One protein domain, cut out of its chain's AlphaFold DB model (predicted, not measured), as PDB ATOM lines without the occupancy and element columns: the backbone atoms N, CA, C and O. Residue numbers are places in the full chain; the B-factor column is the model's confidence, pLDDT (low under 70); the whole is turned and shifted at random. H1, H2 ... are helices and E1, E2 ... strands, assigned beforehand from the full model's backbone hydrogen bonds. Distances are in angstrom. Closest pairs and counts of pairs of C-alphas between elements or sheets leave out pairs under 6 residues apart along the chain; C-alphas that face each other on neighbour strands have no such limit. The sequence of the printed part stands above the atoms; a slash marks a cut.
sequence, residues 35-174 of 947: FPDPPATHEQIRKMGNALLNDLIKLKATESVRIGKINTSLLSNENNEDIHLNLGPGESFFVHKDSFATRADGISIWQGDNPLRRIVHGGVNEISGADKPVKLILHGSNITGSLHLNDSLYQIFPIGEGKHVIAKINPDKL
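AT A GLANCE: This is residues 35 to 174 of the 947 residues of the protein "GlcNAc-binding protein A" of Chromobacterium violaceum (UniProt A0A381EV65). A seven-strand sheet, twisted and curled, makes a curved wall; the hairpin E2 and E3 partly covers its inside, while H2 packs on its outside, with H1 beyond. At the edge E4 the wall is joined to E3, and a further hairpin, E6 and E7, lies far from the sheet's middle. The printed part has 140 residues, in the order H1 H2 E1 H3 E2 E3 E4 E5 E6 E7 E8 E9 E10 E11, and is mostly strand. The large sheet runs E1 E11 E10 E9 E8 E5 E4, all antiparallel; the small one runs E2 E3 E6 E7. The whole is compact, with a radius of gyration of the C-alphas of 15.4 A and spans of 41 by 40 by 27 A.

HOW THE PARTS SIT: H1, residues 42 to 47, and H2, residues 51 to 56, touch only at the corner by their link, the closest C-alphas being those of Arg 46 and Asn 54, 5.9 A apart. H2 is on the large sheet at a height over the sheet of 8.9 A, over E11, residues 163 to 169. E1, residues 62 to 70, bends by 55 degrees at residue 67 and is antiparallel to E11, with N 66 and O 166 2.9 A apart. H3, residues 72 to 75, only grazes this sheet. E2, residues 83 to 88, and E3, residues 91 to 95, form a hairpin, with N 85 and O 93 2.8 A apart. The closest C-alphas of E2 and E11 are those of Leu 87 and Ile 166, 7.7 A apart. E3 runs on into E4, residues 97 to 102, at 70 degrees. E4 and E5, residues 108 to 112, form a hairpin, with N 101 and O 109 3.0 A apart. E6, residues 117 to 120, and E7, residues 123 to 125, form a hairpin, with N 120 and O 123 3.2 A apart; E3 and E6 meet only at a point, C-alphas 93 and 118, 5.2 A apart. E8, residues 134 to 139, is antiparallel to E5, with N 136 and O 110 2.9 A apart. E8, E9, residues 142 to 149, E10, residues 152 to 160, and E11 form a meander, each strand the antiparallel neighbour of the one before; N 144 and O 137, N 154 and O 147, and N 165 and O 157 are 2.9, 2.8 and 2.9 A apart. In H1 and H2 every O i to N i+4 pair is within hydrogen-bond range; H3 is too short for one.

IN THESE COORDINATES: H1 begins at C-alpha 42, (175.283, 203.834, 196.703). E1 measures 20.9 A, E9 21.8 A and E10 25.1 A from first to last C-alpha. E11 ends at C-alpha 169, (191.434, 204.285, 197.218).

THE WHOLE: The two C-alphas farthest apart, those of Ala 104 and Gly 122, are 45.3 A apart. The printed part has no cut and no long link. Mean pLDDT of the printed part is 77.0; 29 residues are under 70, among them residues 114 to 133.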
ATOM      1  N   PHE A  35     184.816 214.220 182.456       84.50
ATOM      2  CA  PHE A  35     183.519 214.866 182.602       84.50
ATOM      3  C   PHE A  35     182.661 214.045 183.571       84.50
ATOM      4  O   PHE A  35     182.048 213.057 183.149       84.50
ATOM      5  N   PRO A  36     182.640 214.397 184.870       82.75
ATOM      6  CA  PRO A  36     181.902 213.650 185.880       82.75
ATOM      7  C   PRO A  36     180.387 213.766 185.675       82.75
ATOM      8  O   PRO A  36     179.856 214.860 185.484       82.75
ATOM      9  N   ASP A  37     179.690 212.640 185.808       84.88
ATOM     10  CA  ASP A  37     178.242 212.599 185.995       84.88
ATOM     11  C   ASP A  37     177.873 213.233 187.360       84.88
ATOM     12  O   ASP A  37     178.717 213.337 188.266       84.88
ATOM     13  N   PRO A  38     176.604 213.647 187.556       80.50
ATOM     14  CA  PRO A  38     176.116 214.068 188.865       80.50
ATOM     15  C   PRO A  38     176.394 213.008 189.947       80.50
ATOM     16  O   PRO A  38     176.296 211.812 189.661       80.50
ATOM     17  N   PRO A  39     176.705 213.410 191.197       80.31
ATOM     18  CA  PRO A  39     176.981 212.469 192.278       80.31
ATOM     19  C   PRO A  39     175.846 211.451 192.450       80.31
ATOM     20  O   PRO A  39     174.689 211.830 192.625       80.31
ATOM     21  N   ALA A  40     176.190 210.163 192.427       80.69
ATOM     22  CA  ALA A  40     175.245 209.066 192.605       80.69
ATOM     23  C   ALA A  40     175.353 208.473 194.018       80.69
ATOM     24  O   ALA A  40     176.448 208.267 194.544       80.69
ATOM     25  N   THR A  41     174.217 208.155 194.636       85.94
ATOM     26  CA  THR A  41     174.173 207.420 195.905       85.94
ATOM     27  C   THR A  41     174.575 205.959 195.702       85.94
ATOM     28  O   THR A  41     174.449 205.404 194.610       85.94
ATOM     29  N   HIS A  42     174.988 205.272 196.772       86.25
ATOM     30  CA  HIS A  42     175.283 203.834 196.703       86.25
ATOM     31  C   HIS A  42     174.099 202.999 196.192       86.25
ATOM     32  O   HIS A  42     174.307 201.988 195.528       86.25
ATOM     33  N   GLU A  43     172.858 203.400 196.480       85.38
ATOM     34  CA  GLU A  43     171.676 202.707 195.961       85.38
ATOM     35  C   GLU A  43     171.530 202.899 194.446       85.38
ATOM     36  O   GLU A  43     171.250 201.940 193.728       85.38
ATOM     37  N   GLN A  44     171.774 204.115 193.949       84.69
ATOM     38  CA  GLN A  44     171.774 204.404 192.515       84.69
ATOM     39  C   GLN A  44     172.875 203.619 191.796       84.69
ATOM     40  O   GLN A  44     172.587 202.973 190.794       84.69
ATOM     41  N   ILE A  45     174.090 203.582 192.352       84.94
ATOM     42  CA  ILE A  45     175.208 202.802 191.800       84.94
ATOM     43  C   ILE A  45     174.862 201.305 191.738       84.94
ATOM     44  O   ILE A  45     175.099 200.662 190.718       84.94
ATOM     45  N   ARG A  46     174.228 200.741 192.779       83.12
ATOM     46  CA  ARG A  46     173.792 199.330 192.774       83.12
ATOM     47  C   ARG A  46     172.784 199.025 191.671       83.12
ATOM     48  O   ARG A  46     172.871 197.971 191.043       83.12
ATOM     49  N   LYS A  47     171.845 199.943 191.417       80.00
ATOM     50  CA  LYS A  47     170.827 199.801 190.361       80.00
ATOM     51  C   LYS A  47     171.418 199.807 188.949       80.00
ATOM     52  O   LYS A  47     170.768 199.298 188.046       80.00
ATOM     53  N   MET A  48     172.641 200.308 188.761       81.50
ATOM     54  CA  MET A  48     173.333 200.260 187.466       81.50
ATOM     55  C   MET A  48     173.768 198.841 187.066       81.50
ATOM     56  O   MET A  48     174.166 198.634 185.928       81.50
ATOM     57  N   GLY A  49     173.740 197.863 187.981       76.00
ATOM     58  CA  GLY A  49     174.018 196.458 187.657       76.00
ATOM     59  C   GLY A  49     175.473 196.137 187.284       76.00
ATOM     60  O   GLY A  49     175.776 194.989 186.972       76.00
ATOM     61  N   ASN A  50     176.394 197.103 187.350       88.06
ATOM     62  CA  ASN A  50     177.805 196.887 187.032       88.06
ATOM     63  C   ASN A  50     178.549 196.226 188.211       88.06
ATOM     64  O   ASN A  50     178.521 196.713 189.346       88.06
ATOM     65  N   ALA A  51     179.219 195.101 187.951       86.75
ATOM     66  CA  ALA A  51     179.865 194.298 188.987       86.75
ATOM     67  C   ALA A  51     181.085 194.987 189.627       86.75
ATOM     68  O   ALA A  51     181.264 194.889 190.840       86.75
ATOM     69  N   LEU A  52     181.879 195.729 188.842       90.69
ATOM     70  CA  LEU A  52     183.021 196.505 189.339       90.69
ATOM     71  C   LEU A  52     182.560 197.610 190.290       90.69
ATOM     72  O   LEU A  52     183.050 197.701 191.414       90.69
ATOM     73  N   LEU A  53     181.575 198.411 189.876       91.31
ATOM     74  CA  LEU A  53     181.033 199.488 190.709       91.31
ATOM     75  C   LEU A  53     180.514 198.969 192.055       91.31
ATOM     76  O   LEU A  53     180.761 199.575 193.096       91.31
ATOM     77  N   ASN A  54     179.829 197.825 192.035       89.38
ATOM     78  CA  ASN A  54     179.308 197.180 193.236       89.38
ATOM     79  C   ASN A  54     180.400 196.729 194.211       89.38
ATOM     80  O   ASN A  54     180.167 196.764 195.422       89.38
ATOM     81  N   ASP A  55     181.557 196.303 193.713       88.44
ATOM     82  CA  ASP A  55     182.680 195.900 194.557       88.44
ATOM     83  C   ASP A  55     183.440 197.121 195.084       88.44
ATOM     84  O   ASP A  55     183.746 197.176 196.275       88.44
ATOM     85  N   LEU A  56     183.638 198.148 194.250       90.31
ATOM     86  CA  LEU A  56     184.286 199.398 194.656       90.31
ATOM     87  C   LEU A  56     183.558 200.062 195.832       90.31
ATOM     88  O   LEU A  56     184.206 200.418 196.809       90.31
ATOM     89  N   ILE A  57     182.225 200.159 195.812       91.06
ATOM     90  CA  ILE A  57     181.465 200.766 196.927       91.06
ATOM     91  C   ILE A  57     181.417 199.900 198.200       91.06
ATOM     92  O   ILE A  57     180.997 200.378 199.254       91.06
ATOM     93  N   LYS A  58     181.774 198.610 198.116       89.56
ATOM     94  CA  LYS A  58     181.838 197.691 199.271       89.56
ATOM     95  C   LYS A  58     183.236 197.617 199.873       89.56
ATOM     96  O   LYS A  58     183.377 197.260 201.044       89.56
ATOM     97  N   LEU A  59     184.261 197.903 199.077       88.31
ATOM     98  CA  LEU A  59     185.647 197.850 199.501       88.31
ATOM     99  C   LEU A  59     185.908 198.931 200.558       88.31
ATOM    100  O   LEU A  59     185.740 200.120 200.310       88.31
ATOM    101  N   LYS A  60     186.366 198.518 201.745       87.81
ATOM    102  CA  LYS A  60     186.639 199.426 202.878       87.81
ATOM    103  C   LYS A  60     187.694 200.496 202.572       87.81
ATOM    104  O   LYS A  60     187.726 201.527 203.239       87.81
ATOM    105  N   ALA A  61     188.573 200.218 201.612       88.44
ATOM    106  CA  ALA A  61     189.613 201.132 201.171       88.44
ATOM    107  C   ALA A  61     189.091 202.235 200.240       88.44
ATOM    108  O   ALA A  61     189.773 203.239 200.070       88.44
ATOM    109  N   THR A  62     187.902 202.087 199.653       90.56
ATOM    110  CA  THR A  62     187.346 203.087 198.740       90.56
ATOM    111  C   THR A  62     186.830 204.291 199.519       90.56
ATOM    112  O   THR A  62     185.915 204.182 200.331       90.56
ATOM    113  N   GLU A  63     187.408 205.456 199.249       90.25
ATOM    114  CA  GLU A  63     187.005 206.731 199.843       90.25
ATOM    115  C   GLU A  63     185.941 207.434 198.998       90.25
ATOM    116  O   GLU A  63     185.042 208.076 199.535       90.25
ATOM    117  N   SER A  64     186.025 207.307 197.670       88.62
ATOM    118  CA  SER A  64     185.015 207.845 196.759       88.62
ATOM    119  C   SER A  64     184.993 207.107 195.423       88.62
ATOM    120  O   SER A  64     185.995 206.533 194.996       88.62
ATOM    121  N   VAL A  65     183.835 207.142 194.762       90.69
ATOM    122  CA  VAL A  65     183.613 206.594 193.422       90.69
ATOM    123  C   VAL A  65     182.928 207.668 192.590       90.69
ATOM    124  O   VAL A  65     181.890 208.194 192.993       90.69
ATOM    125  N   ARG A  66     183.498 207.998 191.432       89.12
ATOM    126  CA  ARG A  66     182.924 208.954 190.481       89.12
ATOM    127  C   ARG A  66     182.778 208.289 189.126       89.12
ATOM    128  O   ARG A  66     183.676 207.577 188.688       89.12
ATOM    129  N   ILE A  67     181.643 208.513 188.479       91.38
ATOM    130  CA  ILE A  67     181.327 207.976 187.154       91.38
ATOM    131  C   ILE A  67     181.271 209.148 186.188       91.38
ATOM    132  O   ILE A  67     180.829 210.226 186.570       91.38
ATOM    133  N   GLY A  68     181.753 208.966 184.966       89.38
ATOM    134  CA  GLY A  68     181.764 210.035 183.979       89.38
ATOM    135  C   GLY A  68     182.259 209.562 182.626       89.38
ATOM    136  O   GLY A  68     182.571 208.385 182.437       89.38
ATOM    137  N   LYS A  69     182.328 210.496 181.683       88.62
ATOM    138  CA  LYS A  69     182.923 210.270 180.362       88.62
ATOM    139  C   LYS A  69     184.356 210.779 180.344       88.62
ATOM    140  O   LYS A  69     184.664 211.768 181.008       88.62
ATOM    141  N   ILE A  70     185.208 210.141 179.548       86.44
ATOM    142  CA  ILE A  70     186.563 210.630 179.292       86.44
ATOM    143  C   ILE A  70     186.704 211.095 177.842       86.44
ATOM    144  O   ILE A  70     186.279 210.408 176.915       86.44
ATOM    145  N   ASN A  71     187.340 212.249 177.645       85.75
ATOM    146  CA  ASN A  71     187.762 212.730 176.337       85.75
ATOM    147  C   ASN A  71     189.143 212.167 175.963       85.75
ATOM    148  O   ASN A  71     190.179 212.800 176.167       85.75
ATOM    149  N   THR A  72     189.160 210.965 175.387       83.94
ATOM    150  CA  THR A  72     190.402 210.270 175.014       83.94
ATOM    151  C   THR A  72     191.215 210.984 173.930       83.94
ATOM    152  O   THR A  72     192.419 210.749 173.836       83.94
ATOM    153  N   SER A  73     190.607 211.891 173.151       80.94
ATOM    154  CA  SER A  73     191.303 212.644 172.094       80.94
ATOM    155  C   SER A  73     192.445 213.522 172.627       80.94
ATOM    156  O   SER A  73     193.424 213.768 171.918       80.94
ATOM    157  N   LEU A  74     192.366 213.917 173.903       82.75
ATOM    158  CA  LEU A  74     193.399 214.698 174.581       82.75
ATOM    159  C   LEU A  74     194.675 213.895 174.859       82.75
ATOM    160  O   LEU A  74     195.739 214.484 175.019       82.75
ATOM    161  N   LEU A  75     194.598 212.565 174.885       82.00
ATOM    162  CA  LEU A  75     195.725 211.676 175.172       82.00
ATOM    163  C   LEU A  75     196.360 211.130 173.883       82.00
ATOM    164  O   LEU A  75     196.727 209.960 173.812       82.00
ATOM    165  N   SER A  76     196.464 211.957 172.845       78.38
ATOM    166  CA  SER A  76     197.041 211.581 171.551       78.38
ATOM    167  C   SER A  76     198.527 211.940 171.440       78.38
ATOM    168  O   SER A  76     199.064 212.761 172.189       78.38
ATOM    169  N   ASN A  77     199.209 211.338 170.459       72.12
ATOM    170  CA  ASN A  77     200.604 211.674 170.170       72.12
ATOM    171  C   ASN A  77     200.769 213.136 169.723       72.12
ATOM    172  O   ASN A  77     201.773 213.762 170.049       72.12
ATOM    173  N   GLU A  78     199.791 213.674 168.997       70.94
ATOM    174  CA  GLU A  78     199.845 215.014 168.402       70.94
ATOM    175  C   GLU A  78     199.523 216.124 169.409       70.94
ATOM    176  O   GLU A  78     199.997 217.249 169.253       70.94
ATOM    177  N   ASN A  79     198.776 215.814 170.474       70.62
ATOM    178  CA  ASN A  79     198.454 216.795 171.502       70.62
ATOM    179  C   ASN A  79     199.618 216.989 172.485       70.62
ATOM    180  O   ASN A  79     199.948 216.073 173.238       70.62
ATOM    181  N   ASN A  80     200.223 218.175 172.497       64.75
ATOM    182  CA  ASN A  80     201.287 218.558 173.437       64.75
ATOM    183  C   ASN A  80     200.809 219.549 174.511       64.75
ATOM    184  O   ASN A  80     201.635 220.092 175.244       64.75
ATOM    185  N   GLU A  81     199.505 219.816 174.584       70.44
ATOM    186  CA  GLU A  81     198.935 220.675 175.619       70.44
ATOM    187  C   GLU A  81     198.766 219.937 176.949       70.44
ATOM    188  O   GLU A  81     198.632 218.710 176.998       70.44
ATOM    189  N   ASP A  82     198.735 220.709 178.033       79.94
ATOM    190  CA  ASP A  82     198.458 220.189 179.365       79.94
ATOM    191  C   ASP A  82     197.020 219.661 179.436       79.94
ATOM    192  O   ASP A  82     196.065 220.359 179.068       79.94
ATOM    193  N   ILE A  83     196.858 218.447 179.961       84.50
ATOM    194  CA  ILE A  83     195.540 217.869 180.231       84.50
ATOM    195  C   ILE A  83     195.061 218.305 181.610       84.50
ATOM    196  O   ILE A  83     195.818 218.274 182.579       84.50
ATOM    197  N   HIS A  84     193.794 218.679 181.725       84.06
ATOM    198  CA  HIS A  84     193.161 218.980 182.998       84.06
ATOM    199  C   HIS A  84     192.486 217.721 183.556       84.06
ATOM    200  O   HIS A  84     191.662 217.092 182.890       84.06
ATOM    201  N   LEU A  85     192.852 217.337 184.780       81.44
ATOM    202  CA  LEU A  85     192.274 216.209 185.510       81.44
ATOM    203  C   LEU A  85     191.391 216.717 186.654       81.44
ATOM    204  O   LEU A  85     191.898 217.085 187.714       81.44
ATOM    205  N   ASN A  86     190.067 216.693 186.479       80.06
ATOM    206  CA  ASN A  86     189.105 216.984 187.545       80.06
ATOM    207  C   ASN A  86     188.732 215.730 188.357       80.06
ATOM    208  O   ASN A  86     187.759 215.030 188.060       80.06
ATOM    209  N   LEU A  87     189.469 215.466 189.438       77.56
ATOM    210  CA  LEU A  87     189.228 214.319 190.323       77.56
ATOM    211  C   LEU A  87     188.192 214.593 191.420       77.56
ATOM    212  O   LEU A  87     187.574 213.646 191.911       77.56
ATOM    213  N   GLY A  88     187.870 215.858 191.698       70.31
ATOM    214  CA  GLY A  88     186.791 216.249 192.608       70.31
ATOM    215  C   GLY A  88     186.890 217.703 193.077       70.31
ATOM    216  O   GLY A  88     187.812 218.421 192.682       70.31
ATOM    217  N   PRO A  89     185.959 218.163 193.937       68.25
ATOM    218  CA  PRO A  89     186.033 219.489 194.546       68.25
ATOM    219  C   PRO A  89     187.377 219.707 195.264       68.25
ATOM    220  O   PRO A  89     187.696 219.003 196.216       68.25
ATOM    221  N   GLY A  90     188.171 220.681 194.804       68.69
ATOM    222  CA  GLY A  90     189.497 220.991 195.368       68.69
ATOM    223  C   GLY A  90     190.638 220.047 194.945       68.69
ATOM    224  O   GLY A  90     191.774 220.227 195.402       68.69
ATOM    225  N   GLU A  91     190.347 219.087 194.063       75.69
ATOM    226  CA  GLU A  91     191.251 218.062 193.529       75.69
ATOM    227  C   GLU A  91     191.274 218.154 191.991       75.69
ATOM    228  O   GLU A  91     190.774 217.283 191.279       75.69
ATOM    229  N   SER A  92     191.797 219.266 191.462       74.69
ATOM    230  CA  SER A  92     191.947 219.488 190.018       74.69
ATOM    231  C   SER A  92     193.332 220.035 189.682       74.69
ATOM    232  O   SER A  92     193.853 220.897 190.399       74.69
ATOM    233  N   PHE A  93     193.949 219.506 188.626       76.44
ATOM    234  CA  PHE A  93     195.321 219.837 188.246       76.44
ATOM    235  C   PHE A  93     195.584 219.610 186.760       76.44
ATOM    236  O   PHE A  93     194.851 218.886 186.088       76.44
ATOM    237  N   PHE A  94     196.650 220.236 186.271       78.25
ATOM    238  CA  PHE A  94     197.151 220.056 184.915       78.25
ATOM    239  C   PHE A  94     198.311 219.070 184.900       78.25
ATOM    240  O   PHE A  94     199.177 219.150 185.767       78.25
ATOM    241  N   VAL A  95     198.329 218.164 183.928       78.81
ATOM    242  CA  VAL A  95     199.417 217.206 183.711       78.81
ATOM    243  C   VAL A  95     199.994 217.454 182.330       78.81
ATOM    244  O   VAL A  95     199.249 217.434 181.345       78.81
ATOM    245  N   HIS A  96     201.301 217.686 182.247       81.88
ATOM    246  CA  HIS A  96     201.964 217.844 180.965       81.88
ATOM    247  C   HIS A  96     202.416 216.475 180.451       81.88
ATOM    248  O   HIS A  96     202.741 215.560 181.210       81.88
ATOM    249  N   LYS A  97     202.370 216.281 179.135       84.50
ATOM    250  CA  LYS A  97     202.737 215.004 178.519       84.50
ATOM    251  C   LYS A  97     204.260 214.865 178.487       84.50
ATOM    252  O   LYS A  97     204.927 215.608 177.780       84.50
ATOM    253  N   ASP A  98     204.791 213.861 179.179       81.44
ATOM    254  CA  ASP A  98     206.221 213.518 179.160       81.44
ATOM    255  C   ASP A  98     206.542 212.572 177.994       81.44
ATOM    256  O   ASP A  98     207.451 212.805 177.197       81.44
ATOM    257  N   SER A  99     205.760 211.499 177.841       81.44
ATOM    258  CA  SER A  99     205.946 210.559 176.737       81.44
ATOM    259  C   SER A  99     204.653 209.882 176.300       81.44
ATOM    260  O   SER A  99     203.699 209.721 177.060       81.44
ATOM    261  N   PHE A 100     204.637 209.472 175.034       83.25
ATOM    262  CA  PHE A 100     203.549 208.719 174.432       83.25
ATOM    263  C   PHE A 100     204.121 207.621 173.544       83.25
ATOM    264  O   PHE A 100     205.021 207.869 172.739       83.25
ATOM    265  N   ALA A 101     203.615 206.402 173.694       77.56
ATOM    266  CA  ALA A 101     204.037 205.275 172.877       77.56
ATOM    267  C   ALA A 101     202.841 204.409 172.496       77.56
ATOM    268  O   ALA A 101     202.158 203.876 173.369       77.56
ATOM    269  N   THR A 102     202.631 204.213 171.197       75.75
ATOM    270  CA  THR A 102     201.638 203.271 170.674       75.75
ATOM    271  C   THR A 102     202.306 201.945 170.345       75.75
ATOM    272  O   THR A 102     203.344 201.887 169.685       75.75
ATOM    273  N   ARG A 103     201.711 200.864 170.834       73.06
ATOM    274  CA  ARG A 103     202.122 199.492 170.557       73.06
ATOM    275  C   ARG A 103     201.517 199.015 169.236       73.06
ATOM    276  O   ARG A 103     200.536 199.562 168.741       73.06
ATOM    277  N   ALA A 104     202.081 197.948 168.677       44.72
ATOM    278  CA  ALA A 104     201.605 197.345 167.431       44.72
ATOM    279  C   ALA A 104     200.149 196.838 167.491       44.72
ATOM    280  O   ALA A 104     199.518 196.723 166.447       44.72
ATOM    281  N   ASP A 105     199.646 196.542 168.692       50.50
ATOM    282  CA  ASP A 105     198.272 196.113 168.979       50.50
ATOM    283  C   ASP A 105     197.286 197.296 169.117       50.50
ATOM    284  O   ASP A 105     196.120 197.088 169.429       50.50
ATOM    285  N   GLY A 106     197.731 198.536 168.876       61.62
ATOM    286  CA  GLY A 106     196.902 199.744 168.968       61.62
ATOM    287  C   GLY A 106     196.768 200.309 170.384       61.62
ATOM    288  O   GLY A 106     196.229 201.404 170.555       61.62
ATOM    289  N   ILE A 107     197.301 199.621 171.400       74.06
ATOM    290  CA  ILE A 107     197.290 200.100 172.783       74.06
ATOM    291  C   ILE A 107     198.352 201.180 172.944       74.06
ATOM    292  O   ILE A 107     199.528 200.974 172.632       74.06
ATOM    293  N   SER A 108     197.955 202.333 173.467       81.94
ATOM    294  CA  SER A 108     198.869 203.445 173.707       81.94
ATOM    295  C   SER A 108     199.130 203.646 175.192       81.94
ATOM    296  O   SER A 108     198.245 203.500 176.027       81.94
ATOM    297  N   ILE A 109     200.373 203.969 175.525       86.06
ATOM    298  CA  ILE A 109     200.808 204.306 176.875       86.06
ATOM    299  C   ILE A 109     201.059 205.806 176.872       86.06
ATOM    300  O   ILE A 109     201.993 206.275 176.221       86.06
ATOM    301  N   TRP A 110     200.211 206.541 177.582       89.00
ATOM    302  CA  TRP A 110     200.389 207.961 177.834       89.00
ATOM    303  C   TRP A 110     201.008 208.130 179.219       89.00
ATOM    304  O   TRP A 110     200.494 207.601 180.210       89.00
ATOM    305  N   GLN A 111     202.130 208.838 179.283       84.88
ATOM    306  CA  GLN A 111     202.804 209.167 180.527       84.88
ATOM    307  C   GLN A 111     202.914 210.682 180.657       84.88
ATOM    308  O   GLN A 111     203.461 211.356 179.784       84.88
ATOM    309  N   GLY A 112     202.401 211.192 181.768       79.25
ATOM    310  CA  GLY A 112     202.479 212.595 182.131       79.25
ATOM    311  C   GLY A 112     203.528 212.843 183.203       79.25
ATOM    312  O   GLY A 112     203.769 211.979 184.058       79.25
ATOM    313  N   ASP A 113     204.140 214.020 183.155       71.25
ATOM    314  CA  ASP A 113     204.968 214.524 184.240       71.25
ATOM    315  C   ASP A 113     204.113 214.900 185.467       71.25
ATOM    316  O   ASP A 113     202.890 214.772 185.493       71.25
ATOM    317  N   ASN A 114     204.774 215.255 186.561       62.31
ATOM    318  CA  ASN A 114     204.106 215.650 187.799       62.31
ATOM    319  C   ASN A 114     203.330 216.968 187.584       62.31
ATOM    320  O   ASN A 114     203.892 217.879 186.974       62.31
ATOM    321  N   PRO A 115     202.091 217.125 188.095       53.22
ATOM    322  CA  PRO A 115     201.348 218.369 187.960       53.22
ATOM    323  C   PRO A 115     202.121 219.602 188.428       53.22
ATOM    324  O   PRO A 115     202.306 219.838 189.620       53.22
ATOM    325  N   LEU A 116     202.506 220.447 187.471       48.16
ATOM    326  CA  LEU A 116     203.274 221.664 187.731       48.16
ATOM    327  C   LEU A 116     202.450 222.762 188.432       48.16
ATOM    328  O   LEU A 116     203.030 223.732 188.920       48.16
ATOM    329  N   ARG A 117     201.108 222.673 188.480       51.69
ATOM    330  CA  ARG A 117     200.230 223.772 188.943       51.69
ATOM    331  C   ARG A 117     198.907 223.272 189.545       51.69
ATOM    332  O   ARG A 117     198.111 222.645 188.848       51.69
ATOM    333  N   ARG A 118     198.622 223.605 190.817       45.38
ATOM    334  CA  ARG A 118     197.302 223.392 191.457       45.38
ATOM    335  C   ARG A 118     196.485 224.683 191.410       45.38
ATOM    336  O   ARG A 118     196.986 225.745 191.781       45.38
ATOM    337  N   ILE A 119     195.212 224.590 191.022       48.12
ATOM    338  CA  ILE A 119     194.252 225.689 191.192       48.12
ATOM    339  C   ILE A 119     193.647 225.582 192.596       48.12
ATOM    340  O   ILE A 119     193.001 224.589 192.928       48.12
ATOM    341  N   VAL A 120     193.839 226.608 193.424       43.22
ATOM    342  CA  VAL A 120     193.107 226.788 194.689       43.22
ATOM    343  C   VAL A 120     192.272 228.061 194.548       43.22
ATOM    344  O   VAL A 120     192.677 228.982 193.845       43.22
ATOM    345  N   HIS A 121     191.079 228.113 195.149       37.25
ATOM    346  CA  HIS A 121     190.166 229.261 195.062       37.25
ATOM    347  C   HIS A 121     190.898 230.616 195.162       37.25
ATOM    348  O   HIS A 121     191.351 231.001 196.236       37.25
ATOM    349  N   GLY A 122     191.002 231.329 194.030       44.66
ATOM    350  CA  GLY A 122     191.607 232.662 193.931       44.66
ATOM    351  C   GLY A 122     193.037 232.751 193.370       44.66
ATOM    352  O   GLY A 122     193.514 233.871 193.212       44.66
ATOM    353  N   GLY A 123     193.719 231.646 193.026       43.88
ATOM    354  CA  GLY A 123     195.058 231.701 192.412       43.88
ATOM    355  C   GLY A 123     195.697 230.342 192.076       43.88
ATOM    356  O   GLY A 123     195.286 229.296 192.577       43.88
ATOM    357  N   VAL A 124     196.714 230.364 191.205       44.25
ATOM    358  CA  VAL A 124     197.545 229.199 190.848       44.25
ATOM    359  C   VAL A 124     198.744 229.143 191.795       44.25
ATOM    360  O   VAL A 124     199.542 230.077 191.801       44.25
ATOM    361  N   ASN A 125     198.891 228.063 192.563       45.22
ATOM    362  CA  ASN A 125     200.102 227.807 193.350       45.22
ATOM    363  C   ASN A 125     200.930 226.694 192.689       45.22
ATOM    364  O   ASN A 125     200.389 225.648 192.317       45.22
ATOM    365  N   GLU A 126     202.245 226.907 192.578       39.53
ATOM    366  CA  GLU A 126     203.212 225.840 192.303       39.53
ATOM    367  C   GLU A 126     203.309 224.948 193.546       39.53
ATOM    368  O   GLU A 126     203.555 225.431 194.652       39.53
ATOM    369  N   ILE A 127     203.076 223.646 193.384       41.31
ATOM    370  CA  ILE A 127     203.244 222.661 194.455       41.31
ATOM    371  C   ILE A 127     204.362 221.719 194.032       41.31
ATOM    372  O   ILE A 127     204.212 220.971 193.072       41.31
ATOM    373  N   SER A 128     205.472 221.714 194.768       37.09
ATOM    374  CA  SER A 128     206.426 220.606 194.712       37.09
ATOM    375  C   SER A 128     205.854 219.457 195.549       37.09
ATOM    376  O   SER A 128     205.919 219.524 196.778       37.09
ATOM    377  N   GLY A 129     205.213 218.458 194.928       37.38
ATOM    378  CA  GLY A 129     204.531 217.428 195.725       37.38
ATOM    379  C   GLY A 129     204.233 216.049 195.129       37.38
ATOM    380  O   GLY A 129     204.088 215.133 195.929       37.38
ATOM    381  N   ALA A 130     204.132 215.821 193.811       39.72
ATOM    382  CA  ALA A 130     203.918 214.442 193.330       39.72
ATOM    383  C   ALA A 130     205.238 213.701 193.040       39.72
ATOM    384  O   ALA A 130     205.955 213.997 192.087       39.72
ATOM    385  N   ASP A 131     205.543 212.678 193.833       52.25
ATOM    386  CA  ASP A 131     206.757 211.866 193.666       52.25
ATOM    387  C   ASP A 131     206.663 210.827 192.520       52.25
ATOM    388  O   ASP A 131     207.628 210.098 192.273       52.25
ATOM    389  N   LYS A 132     205.523 210.720 191.805       63.50
ATOM    390  CA  LYS A 132     205.288 209.684 190.774       63.50
ATOM    391  C   LYS A 132     204.630 210.231 189.486       63.50
ATOM    392  O   LYS A 132     203.687 211.011 189.581       63.50
ATOM    393  N   PRO A 133     205.076 209.798 188.285       68.25
ATOM    394  CA  PRO A 133     204.466 210.178 187.006       68.25
ATOM    395  C   PRO A 133     203.088 209.528 186.809       68.25
ATOM    396  O   PRO A 133     202.865 208.387 187.225       68.25
ATOM    397  N   VAL A 134     202.180 210.228 186.124       80.00
ATOM    398  CA  VAL A 134     200.842 209.718 185.779       80.00
ATOM    399  C   VAL A 134     200.961 208.755 184.601       80.00
ATOM    400  O   VAL A 134     201.555 209.106 183.584       80.00
ATOM    401  N   LYS A 135     200.384 207.551 184.706       81.81
ATOM    402  CA  LYS A 135     200.371 206.563 183.615       81.81
ATOM    403  C   LYS A 135     198.944 206.156 183.267       81.81
ATOM    404  O   LYS A 135     198.227 205.609 184.104       81.81
ATOM    405  N   LEU A 136     198.566 206.390 182.013       88.62
ATOM    406  CA  LEU A 136     197.260 206.051 181.453       88.62
ATOM    407  C   LEU A 136     197.450 205.119 180.254       88.62
ATOM    408  O   LEU A 136     198.229 205.407 179.345       88.62
ATOM    409  N   ILE A 137     196.746 203.991 180.262       90.50
ATOM    410  CA  ILE A 137     196.739 203.013 179.174       90.50
ATOM    411  C   ILE A 137     195.478 203.225 178.350       90.50
ATOM    412  O   ILE A 137     194.374 203.100 178.877       90.50
ATOM    413  N   LEU A 138     195.652 203.538 177.072       88.88
ATOM    414  CA  LEU A 138     194.585 203.767 176.110       88.88
ATOM    415  C   LEU A 138     194.402 202.553 175.215       88.88
ATOM    416  O   LEU A 138     195.359 202.095 174.591       88.88
ATOM    417  N   HIS A 139     193.164 202.098 175.083       85.06
ATOM    418  CA  HIS A 139     192.784 201.033 174.166       85.06
ATOM    419  C   HIS A 139     191.422 201.384 173.552       85.06
ATOM    420  O   HIS A 139     190.383 201.345 174.209       85.06
ATOM    421  N   GLY A 140     191.436 201.842 172.297       82.81
ATOM    422  CA  GLY A 140     190.255 202.441 171.669       82.81
ATOM    423  C   GLY A 140     189.772 203.680 172.434       82.81
ATOM    424  O   GLY A 140     190.522 204.637 172.623       82.81
ATOM    425  N   SER A 141     188.516 203.664 172.885       80.94
ATOM    426  CA  SER A 141     187.919 204.709 173.735       80.94
ATOM    427  C   SER A 141     188.045 204.430 175.240       80.94
ATOM    428  O   SER A 141     187.555 205.215 176.055       80.94
ATOM    429  N   ASN A 142     188.704 203.336 175.633       87.75
ATOM    430  CA  ASN A 142     188.905 202.981 177.030       87.75
ATOM    431  C   ASN A 142     190.224 203.530 177.573       87.75
ATOM    432  O   ASN A 142     191.244 203.550 176.882       87.75
ATOM    433  N   ILE A 143     190.201 203.918 178.850       90.12
ATOM    434  CA  ILE A 143     191.387 204.240 179.632       90.12
ATOM    435  C   ILE A 143     191.382 203.369 180.877       90.12
ATOM    436  O   ILE A 143     190.407 203.356 181.629       90.12
ATOM    437  N   THR A 144     192.497 202.681 181.091       90.06
ATOM    438  CA  THR A 144     192.824 202.016 182.351       90.06
ATOM    439  C   THR A 144     194.072 202.669 182.915       90.06
ATOM    440  O   THR A 144     195.054 202.859 182.198       90.06
ATOM    441  N   GLY A 145     194.073 203.030 184.192       86.19
ATOM    442  CA  GLY A 145     195.237 203.694 184.762       86.19
ATOM    443  C   GLY A 145     195.156 203.891 186.259       86.19
ATOM    444  O   GLY A 145     194.114 203.696 186.882       86.19
ATOM    445  N   SER A 146     196.281 204.297 186.829       81.94
ATOM    446  CA  SER A 146     196.395 204.657 188.234       81.94
ATOM    447  C   SER A 146     197.266 205.889 188.378       81.94
ATOM    448  O   SER A 146     198.284 206.018 187.695       81.94
ATOM    449  N   LEU A 147     196.895 206.770 189.292       79.88
ATOM    450  CA  LEU A 147     197.639 207.985 189.591       79.88
ATOM    451  C   LEU A 147     197.695 208.193 191.103       79.88
ATOM    452  O   LEU A 147     196.738 207.893 191.817       79.88
ATOM    453  N   HIS A 148     198.829 208.699 191.573       74.56
ATOM    454  CA  HIS A 148     199.055 209.004 192.978       74.56
ATOM    455  C   HIS A 148     199.051 210.518 193.158       74.56
ATOM    456  O   HIS A 148     199.788 211.222 192.466       74.56
ATOM    457  N   LEU A 149     198.223 211.018 194.072       69.88
ATOM    458  CA  LEU A 149     198.155 212.438 194.403       69.88
ATOM    459  C   LEU A 149     198.173 212.596 195.925       69.88
ATOM    460  O   LEU A 149     197.230 212.185 196.602       69.88
ATOM    461  N   ASN A 150     199.220 213.236 196.453       67.12
ATOM    462  CA  ASN A 150     199.499 213.292 197.895       67.12
ATOM    463  C   ASN A 150     199.520 211.872 198.487       67.12
ATOM    464  O   ASN A 150     200.260 211.057 197.967       67.12
ATOM    465  N   ASP A 151     198.691 211.558 199.489       66.62
ATOM    466  CA  ASP A 151     198.596 210.222 200.108       66.62
ATOM    467  C   ASP A 151     197.487 209.333 199.495       66.62
ATOM    468  O   ASP A 151     197.063 208.342 200.090       66.62
ATOM    469  N   SER A 152     196.925 209.708 198.338       72.94
ATOM    470  CA  SER A 152     195.753 209.043 197.748       72.94
ATOM    471  C   SER A 152     196.052 208.395 196.398       72.94
ATOM    472  O   SER A 152     196.567 209.038 195.482       72.94
ATOM    473  N   LEU A 153     195.647 207.130 196.252       83.12
ATOM    474  CA  LEU A 153     195.667 206.393 194.990       83.12
ATOM    475  C   LEU A 153     194.322 206.580 194.284       83.12
ATOM    476  O   LEU A 153     193.275 206.275 194.851       83.12
ATOM    477  N   TYR A 154     194.331 207.024 193.033       86.50
ATOM    478  CA  TYR A 154     193.147 206.998 192.180       86.50
ATOM    479  C   TYR A 154     193.337 205.942 191.102       86.50
ATOM    480  O   TYR A 154     194.357 205.928 190.412       86.50
ATOM    481  N   GLN A 155     192.347 205.070 190.945       88.06
ATOM    482  CA  GLN A 155     192.297 204.085 189.873       88.06
ATOM    483  C   GLN A 155     191.170 204.429 188.903       88.06
ATOM    484  O   GLN A 155     190.068 204.797 189.316       88.06
ATOM    485  N   ILE A 156     191.461 204.309 187.613       89.81
ATOM    486  CA  ILE A 156     190.551 204.602 186.511       89.81
ATOM    487  C   ILE A 156     190.264 203.295 185.785       89.81
ATOM    488  O   ILE A 156     191.196 202.633 185.321       89.81
ATOM    489  N   PHE A 157     188.985 202.951 185.667       91.00
ATOM    490  CA  PHE A 157     188.545 201.748 184.969       91.00
ATOM    491  C   PHE A 157     187.418 202.057 183.978       91.00
ATOM    492  O   PHE A 157     186.516 202.838 184.301       91.00
ATOM    493  N   PRO A 158     187.409 201.423 182.796       91.44
ATOM    494  CA  PRO A 158     186.239 201.427 181.931       91.44
ATOM    495  C   PRO A 158     185.103 200.611 182.565       91.44
ATOM    496  O   PRO A 158     185.338 199.569 183.176       91.44
ATOM    497  N   ILE A 159     183.863 201.086 182.412       88.06
ATOM    498  CA  ILE A 159     182.652 200.410 182.921       88.06
ATOM    499  C   ILE A 159     181.621 200.099 181.822       88.06
ATOM    500  O   ILE A 159     180.499 199.704 182.140       88.06
ATOM    501  N   GLY A 160     182.002 200.259 180.551       76.75
ATOM    502  CA  GLY A 160     181.139 200.070 179.381       76.75
ATOM    503  C   GLY A 160     180.486 201.368 178.886       76.75
ATOM    504  O   GLY A 160     180.544 202.401 179.550       76.75
ATOM    505  N   GLU A 161     179.899 201.327 177.683       73.81
ATOM    506  CA  GLU A 161     179.151 202.444 177.061       73.81
ATOM    507  C   GLU A 161     179.936 203.771 176.940       73.81
ATOM    508  O   GLU A 161     179.362 204.861 176.954       73.81
ATOM    509  N   GLY A 162     181.269 203.698 176.842       75.94
ATOM    510  CA  GLY A 162     182.139 204.880 176.808       75.94
ATOM    511  C   GLY A 162     182.219 205.643 178.138       75.94
ATOM    512  O   GLY A 162     182.628 206.804 178.148       75.94
ATOM    513  N   LYS A 163     181.808 205.016 179.249       86.88
ATOM    514  CA  LYS A 163     181.933 205.556 180.604       86.88
ATOM    515  C   LYS A 163     183.106 204.940 181.359       86.88
ATOM    516  O   LYS A 163     183.476 203.777 181.166       86.88
ATOM    517  N   HIS A 164     183.607 205.713 182.315       92.00
ATOM    518  CA  HIS A 164     184.683 205.331 183.218       92.00
ATOM    519  C   HIS A 164     184.295 205.606 184.660       92.00
ATOM    520  O   HIS A 164     183.549 206.542 184.968       92.00
ATOM    521  N   VAL A 165     184.856 204.795 185.545       91.81
ATOM    522  CA  VAL A 165     184.864 205.049 186.975       91.81
ATOM    523  C   VAL A 165     186.247 205.514 187.404       91.81
ATOM    524  O   VAL A 165     187.252 204.920 187.018       91.81
ATOM    525  N   ILE A 166     186.285 206.562 188.220       91.00
ATOM    526  CA  ILE A 166     187.459 206.961 188.992       91.00
ATOM    527  C   ILE A 166     187.172 206.619 190.453       91.00
ATOM    528  O   ILE A 166     186.234 207.152 191.050       91.00
ATOM    529  N   ALA A 167     187.965 205.716 191.018       90.12
ATOM    530  CA  ALA A 167     187.886 205.317 192.415       90.12
ATOM    531  C   ALA A 167     189.074 205.893 193.187       90.12
ATOM    532  O   ALA A 167     190.221 205.607 192.847       90.12
ATOM    533  N   LYS A 168     188.800 206.681 194.231       89.44
ATOM    534  CA  LYS A 168     189.813 207.105 195.205       89.44
ATOM    535  C   LYS A 168     189.947 206.012 196.258       89.44
ATOM    536  O   LYS A 168     188.972 205.699 196.942       89.44
ATOM    537  N   ILE A 169     191.129 205.429 196.367       87.56
ATOM    538  CA  ILE A 169     191.434 204.285 197.218       87.56
ATOM    539  C   ILE A 169     192.523 204.680 198.207       87.56
ATOM    540  O   ILE A 169     193.552 205.247 197.843       87.56
ATOM    541  N   ASN A 170     192.291 204.344 199.469       86.06
ATOM    542  CA  ASN A 170     193.265 204.458 200.535       86.06
ATOM    543  C   ASN A 170     194.157 203.203 200.544       86.06
ATOM    544  O   ASN A 170     193.679 202.134 200.948       86.06
ATOM    545  N   PRO A 171     195.422 203.291 200.099       81.06
ATOM    546  CA  PRO A 171     196.279 202.116 199.972       81.06
ATOM    547  C   PRO A 171     196.590 201.455 201.324       81.06
ATOM    548  O   PRO A 171     196.735 200.237 201.369       81.06
ATOM    549  N   ASP A 172     196.591 202.205 202.432       80.50
ATOM    550  CA  ASP A 172     196.861 201.673 203.778       80.50
ATOM    551  C   ASP A 172     195.711 200.816 204.334       80.50
ATOM    552  O   ASP A 172     195.878 200.083 205.308       80.50
ATOM    553  N   LYS A 173     194.520 200.901 203.725       85.44
ATOM    554  CA  LYS A 173     193.347 200.083 204.079       85.44
ATOM    555  C   LYS A 173     193.189 198.845 203.196       85.44
ATOM    556  O   LYS A 173     192.238 198.083 203.398       85.44
ATOM    557  N   LEU A 174     194.060 198.659 202.204       87.06
ATOM    558  CA  LEU A 174     194.090 197.442 201.397       87.06
ATOM    559  C   LEU A 174     194.758 196.307 202.188       87.06
ATOM    560  O   LEU A 174     195.631 196.562 203.018       87.06
TER     561      LEU A 174